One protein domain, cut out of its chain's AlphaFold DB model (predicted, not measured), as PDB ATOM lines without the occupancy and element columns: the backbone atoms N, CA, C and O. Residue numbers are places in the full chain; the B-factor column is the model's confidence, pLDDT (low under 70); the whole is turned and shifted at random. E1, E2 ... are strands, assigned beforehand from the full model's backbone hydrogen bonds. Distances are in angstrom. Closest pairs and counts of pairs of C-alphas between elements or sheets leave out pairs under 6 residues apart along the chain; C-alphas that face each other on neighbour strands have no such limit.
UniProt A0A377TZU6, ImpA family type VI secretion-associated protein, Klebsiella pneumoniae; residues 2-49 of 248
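AT A GLANCE: This is residues 2 to 49 of the 248 residues of the protein "ImpA family type VI secretion-associated protein" of Klebsiella pneumoniae (UniProt A0A377TZU6). There is little regular structure: a long open loop, residues 2 to 23, leads into one hairpin of two strands, E1 and E2, and a tail, residues 42 to 49, follows it. The short stretch 2 to 3 pairs in parallel with residues 37 to 38 of E2. The printed part has 48 residues, 11 of them in the two named strands, E1 then E2, antiparallel, with no named helix: all strand. It is loose, with a radius of gyration of the C-alphas of 12.5 A and spans of 33 by 29 by 16 A.

IN THESE COORDINATES: E1, residues 24 to 28, begins at C-alpha 24 (49.622, -12.910, 6.911) and is 13.0 A long. E2, residues 36 to 41, is 14.6 A long and ends at C-alpha 41 (48.809, -11.079, 10.895).

HOW THE PARTS SIT: E1 and E2 form a hairpin with a short link, their directions at 147 degrees. C-alphas 28 and 36 face each other at 4.4 A. N 25 and O 40, 2.9 A, and N 37 and O 27, 2.8 A, are within hydrogen-bond range.

THE WHOLE: The two C-alphas farthest apart, of Asp 10 and Ser 45, are 36.4 A apart. The printed part has no cut, and no printed residue is under 70 in pLDDT.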
ATOM      1  N   ARG A   2      50.172  -3.209   0.655       90.81
ATOM      2  CA  ARG A   2      49.812  -2.370   1.821       90.81
ATOM      3  C   ARG A   2      49.278  -3.210   2.988       90.81
ATOM      4  O   ARG A   2      48.663  -4.238   2.739       90.81
ATOM      5  N   LEU A   3      49.478  -2.756   4.225       94.00
ATOM      6  CA  LEU A   3      48.924  -3.358   5.446       94.00
ATOM      7  C   LEU A   3      47.694  -2.575   5.911       94.00
ATOM      8  O   LEU A   3      47.790  -1.361   6.104       94.00
ATOM      9  N   ALA A   4      46.566  -3.260   6.102       93.69
ATOM     10  CA  ALA A   4      45.408  -2.707   6.792       93.69
ATOM     11  C   ALA A   4      45.762  -2.440   8.262       93.69
ATOM     12  O   ALA A   4      46.402  -3.260   8.919       93.69
ATOM     13  N   LYS A   5      45.374  -1.270   8.772       91.81
ATOM     14  CA  LYS A   5      45.690  -0.827  10.134       91.81
ATOM     15  C   LYS A   5      44.400  -0.549  10.902       91.81
ATOM     16  O   LYS A   5      43.476  -0.013  10.296       91.81
ATOM     17  N   PRO A   6      44.361  -0.806  12.223       93.75
ATOM     18  CA  PRO A   6      43.212  -0.449  13.060       93.75
ATOM     19  C   PRO A   6      42.872   1.049  13.038       93.75
ATOM     20  O   PRO A   6      41.715   1.425  13.180       93.75
ATOM     21  N   TYR A   7      43.881   1.909  12.870       94.69
ATOM     22  CA  TYR A   7      43.730   3.361  12.806       94.69
ATOM     23  C   TYR A   7      44.896   3.981  12.024       94.69
ATOM     24  O   TYR A   7      46.030   3.497  12.119       94.69
ATOM     25  N   GLY A   8      44.640   5.045  11.261       92.38
ATOM     26  CA  GLY A   8      45.656   5.727  10.458       92.38
ATOM     27  C   GLY A   8      45.188   7.066   9.883       92.38
ATOM     28  O   GLY A   8      43.996   7.271   9.674       92.38
ATOM     29  N   GLY A   9      46.150   7.950   9.632       91.81
ATOM     30  CA  GLY A   9      46.032   9.242   8.953       91.81
ATOM     31  C   GLY A   9      47.408   9.682   8.437       91.81
ATOM     32  O   GLY A   9      48.331   8.866   8.386       91.81
ATOM     33  N   ASP A  10      47.566  10.955   8.077       93.12
ATOM     34  CA  ASP A  10      48.775  11.441   7.387       93.12
ATOM     35  C   ASP A  10      50.066  11.250   8.203       93.12
ATOM     36  O   ASP A  10      51.074  10.773   7.683       93.12
ATOM     37  N   VAL A  11      50.033  11.593   9.496       94.06
ATOM     38  CA  VAL A  11      51.200  11.554  10.406       94.06
ATOM     39  C   VAL A  11      50.928  10.800  11.718       94.06
ATOM     40  O   VAL A  11      51.695  10.913  12.672       94.06
ATOM     41  N   TYR A  12      49.836  10.031  11.792       93.44
ATOM     42  CA  TYR A  12      49.415   9.302  12.996       93.44
ATOM     43  C   TYR A  12      48.731   7.963  12.664       93.44
ATOM     44  O   TYR A  12      48.234   7.764  11.557       93.44
ATOM     45  N   GLY A  13      48.669   7.040  13.632       94.19
ATOM     46  CA  GLY A  13      47.998   5.745  13.467       94.19
ATOM     47  C   GLY A  13      48.563   4.623  14.340       94.19
ATOM     48  O   GLY A  13      49.365   4.854  15.243       94.19
ATOM     49  N   PHE A  14      48.176   3.386  14.030       94.50
ATOM     50  CA  PHE A  14      48.745   2.160  14.599       94.50
ATOM     51  C   PHE A  14      49.828   1.600  13.667       94.50
ATOM     52  O   PHE A  14      49.534   1.054  12.602       94.50
ATOM     53  N   HIS A  15      51.097   1.742  14.058       91.50
ATOM     54  CA  HIS A  15      52.254   1.384  13.230       91.50
ATOM     55  C   HIS A  15      53.087   0.274  13.882       91.50
ATOM     56  O   HIS A  15      54.141   0.528  14.458       91.50
ATOM     57  N   PHE A  16      52.624  -0.970  13.753       93.00
ATOM     58  CA  PHE A  16      53.398  -2.161  14.100       93.00
ATOM     59  C   PHE A  16      53.890  -2.830  12.810       93.00
ATOM     60  O   PHE A  16      53.079  -3.426  12.099       93.00
ATOM     61  N   PRO A  17      55.174  -2.681  12.434       91.38
ATOM     62  CA  PRO A  17      55.683  -3.293  11.217       91.38
ATOM     63  C   PRO A  17      55.691  -4.816  11.352       91.38
ATOM     64  O   PRO A  17      56.049  -5.361  12.397       91.38
ATOM     65  N   LEU A  18      55.322  -5.494  10.270       92.50
ATOM     66  CA  LEU A  18      55.489  -6.938  10.152       92.50
ATOM     67  C   LEU A  18      56.972  -7.259   9.977       92.50
ATOM     68  O   LEU A  18      57.717  -6.490   9.365       92.50
ATOM     69  N   ILE A  19      57.391  -8.400  10.506       90.56
ATOM     70  CA  ILE A  19      58.779  -8.853  10.440       90.56
ATOM     71  C   ILE A  19      58.855  -9.960   9.399       90.56
ATOM     72  O   ILE A  19      57.869 -10.643   9.120       90.56
ATOM     73  N   GLN A  20      60.021 -10.128   8.780       91.00
ATOM     74  CA  GLN A  20      60.226 -11.225   7.846       91.00
ATOM     75  C   GLN A  20      59.844 -12.560   8.502       91.00
ATOM     76  O   GLN A  20      60.269 -12.856   9.617       91.00
ATOM     77  N   GLY A  21      59.032 -13.348   7.797       89.38
ATOM     78  CA  GLY A  21      58.502 -14.615   8.298       89.38
ATOM     79  C   GLY A  21      57.163 -14.507   9.033       89.38
ATOM     80  O   GLY A  21      56.590 -15.545   9.339       89.38
ATOM     81  N   THR A  22      56.626 -13.303   9.283       91.94
ATOM     82  CA  THR A  22      55.256 -13.161   9.798       91.94
ATOM     83  C   THR A  22      54.252 -13.665   8.765       91.94
ATOM     84  O   THR A  22      54.184 -13.144   7.649       91.94
ATOM     85  N   GLU A  23      53.460 -14.660   9.152       94.12
ATOM     86  CA  GLU A  23      52.352 -15.150   8.345       94.12
ATOM     87  C   GLU A  23      51.213 -14.130   8.325       94.12
ATOM     88  O   GLU A  23      50.891 -13.488   9.332       94.12
ATOM     89  N   VAL A  24      50.618 -13.947   7.149       95.44
ATOM     90  CA  VAL A  24      49.622 -12.910   6.911       95.44
ATOM     91  C   VAL A  24      48.476 -13.417   6.053       95.44
ATOM     92  O   VAL A  24      48.677 -14.155   5.091       95.44
ATOM     93  N   ALA A  25      47.272 -12.944   6.360       96.50
ATOM     94  CA  ALA A  25      46.116 -13.105   5.493       96.50
ATOM     95  C   ALA A  25      46.115 -12.007   4.420       96.50
ATOM     96  O   ALA A  25      46.153 -10.815   4.749       96.50
ATOM     97  N   ILE A  26      46.044 -12.403   3.149       97.19
ATOM     98  CA  ILE A  26      45.929 -11.478   2.015       97.19
ATOM     99  C   ILE A  26      44.464 -11.354   1.618       97.19
ATOM    100  O   ILE A  26      43.783 -12.354   1.409       97.19
ATOM    101  N   ALA A  27      43.995 -10.119   1.508       97.31
ATOM    102  CA  ALA A  27      42.695  -9.784   0.957       97.31
ATOM    103  C   ALA A  27      42.872  -8.918  -0.292       97.31
ATOM    104  O   ALA A  27      43.928  -8.332  -0.533       97.31
ATOM    105  N   PHE A  28      41.815  -8.831  -1.085       97.38
ATOM    106  CA  PHE A  28      41.822  -8.177  -2.384       97.38
ATOM    107  C   PHE A  28      40.742  -7.108  -2.401       97.38
ATOM    108  O   PHE A  28      39.621  -7.343  -1.945       97.38
ATOM    109  N   HIS A  29      41.083  -5.907  -2.861       95.38
ATOM    110  CA  HIS A  29      40.114  -4.818  -2.902       95.38
ATOM    111  C   HIS A  29      38.999  -5.163  -3.893       95.38
ATOM    112  O   HIS A  29      39.294  -5.427  -5.050       95.38
ATOM    113  N   GLU A  30      37.745  -5.211  -3.429       95.25
ATOM    114  CA  GLU A  30      36.585  -5.624  -4.245       95.25
ATOM    115  C   GLU A  30      36.742  -7.019  -4.891       95.25
ATOM    116  O   GLU A  30      36.079  -7.336  -5.871       95.25
ATOM    117  N   GLY A  31      37.613  -7.872  -4.335       94.81
ATOM    118  CA  GLY A  31      37.908  -9.195  -4.887       94.81
ATOM    119  C   GLY A  31      38.859  -9.202  -6.088       94.81
ATOM    120  O   GLY A  31      39.087 -10.274  -6.638       94.81
ATOM    121  N   ASP A  32      39.433  -8.058  -6.472       96.44
ATOM    122  CA  ASP A  32      40.370  -7.928  -7.594       96.44
ATOM    123  C   ASP A  32      41.771  -8.484  -7.240       96.44
ATOM    124  O   ASP A  32      42.480  -7.869  -6.426       96.44
ATOM    125  N   PRO A  33      42.207  -9.614  -7.844       95.69
ATOM    126  CA  PRO A  33      43.509 -10.230  -7.582       95.69
ATOM    127  C   PRO A  33      44.707  -9.303  -7.820       95.69
ATOM    128  O   PRO A  33      45.743  -9.473  -7.173       95.69
ATOM    129  N   ASP A  34      44.560  -8.290  -8.679       96.56
ATOM    130  CA  ASP A  34      45.621  -7.332  -9.001       96.56
ATOM    131  C   ASP A  34      45.764  -6.227  -7.938       96.56
ATOM    132  O   ASP A  34      46.728  -5.453  -7.943       96.56
ATOM    133  N   ARG A  35      44.844  -6.163  -6.961       96.69
ATOM    134  CA  ARG A  35      44.829  -5.156  -5.882       96.69
ATOM    135  C   ARG A  35      44.920  -5.784  -4.479       96.69
ATOM    136  O   ARG A  35      44.056  -5.517  -3.629       96.69
ATOM    137  N   PRO A  36      45.976  -6.569  -4.178       97.56
ATOM    138  CA  PRO A  36      46.131  -7.218  -2.884       97.56
ATOM    139  C   PRO A  36      46.512  -6.238  -1.769       97.56
ATOM    140  O   PRO A  36      47.219  -5.238  -1.957       97.56
ATOM    141  N   TYR A  37      46.103  -6.580  -0.553       96.44
ATOM    142  CA  TYR A  37      46.562  -5.972   0.684       96.44
ATOM    143  C   TYR A  37      46.610  -6.999   1.819       96.44
ATOM    144  O   TYR A  37      45.885  -7.988   1.824       96.44
ATOM    145  N   ILE A  38      47.463  -6.754   2.806       97.06
ATOM    146  CA  ILE A  38      47.527  -7.562   4.021       97.06
ATOM    147  C   ILE A  38      46.368  -7.151   4.922       97.06
ATOM    148  O   ILE A  38      46.297  -5.989   5.328       97.06
ATOM    149  N   ALA A  39      45.481  -8.089   5.239       95.75
ATOM    150  CA  ALA A  39      44.336  -7.856   6.112       95.75
ATOM    151  C   ALA A  39      44.689  -8.059   7.591       95.75
ATOM    152  O   ALA A  39      44.339  -7.224   8.418       95.75
ATOM    153  N   HIS A  40      45.404  -9.144   7.914       94.56
ATOM    154  CA  HIS A  40      45.732  -9.531   9.290       94.56
ATOM    155  C   HIS A  40      47.086 -10.242   9.361       94.56
ATOM    156  O   HIS A  40      47.496 -10.891   8.398       94.56
ATOM    157  N   ALA A  41      47.749 -10.149  10.514       93.56
ATOM    158  CA  ALA A  41      48.809 -11.079  10.895       93.56
ATOM    159  C   ALA A  41      48.178 -12.313  11.549       93.56
ATOM    160  O   ALA A  41      47.193 -12.183  12.278       93.56
ATOM    161  N   LEU A  42      48.735 -13.487  11.280       91.69
ATOM    162  CA  LEU A  42      48.251 -14.758  11.809       91.69
ATOM    163  C   LEU A  42      49.254 -15.338  12.810       91.69
ATOM    164  O   LEU A  42      50.448 -15.035  12.766       91.69
ATOM    165  N   HIS A  43      48.744 -16.159  13.723       89.81
ATOM    166  CA  HIS A  43      49.537 -17.008  14.604       89.81
ATOM    167  C   HIS A  43      49.265 -18.472  14.250       89.81
ATOM    168  O   HIS A  43      48.171 -18.817  13.801       89.81
ATOM    169  N   ASP A  44      50.252 -19.335  14.466       85.56
ATOM    170  CA  ASP A  44      50.161 -20.769  14.203       85.56
ATOM    171  C   ASP A  44      50.814 -21.568  15.346       85.56
ATOM    172  O   ASP A  44      51.199 -21.027  16.386       85.56
ATOM    173  N   SER A  45      50.944 -22.884  15.179       84.69
ATOM    174  CA  SER A  45      51.575 -23.746  16.187       84.69
ATOM    175  C   SER A  45      53.075 -23.480  16.376       84.69
ATOM    176  O   SER A  45      53.636 -23.876  17.399       84.69
ATOM    177  N   ARG A  46      53.733 -22.812  15.419       83.19
ATOM    178  CA  ARG A  46      55.153 -22.435  15.485       83.19
ATOM    179  C   ARG A  46      55.341 -21.022  16.051       83.19
ATOM    180  O   ARG A  46      56.366 -20.752  16.671       83.19
ATOM    181  N   HIS A  47      54.340 -20.156  15.907       84.25
ATOM    182  CA  HIS A  47      54.295 -18.764  16.348       84.25
ATOM    183  C   HIS A  47      53.106 -18.551  17.288       84.25
ATOM    184  O   HIS A  47      52.163 -17.837  16.966       84.25
ATOM    185  N   VAL A  48      53.153 -19.197  18.452       88.19
ATOM    186  CA  VAL A  48      52.041 -19.225  19.413       88.19
ATOM    187  C   VAL A  48      51.769 -17.841  20.010       88.19
ATOM    188  O   VAL A  48      52.696 -17.092  20.334       88.19
ATOM    189  N   ASP A  49      50.489 -17.532  20.218       90.38
ATOM    190  CA  ASP A  49      50.053 -16.312  20.893       90.38
ATOM    191  C   ASP A  49      50.572 -16.259  22.353       90.38
ATOM    192  O   ASP A  49      50.488 -17.247  23.093       90.38
TER     193      ASP A  49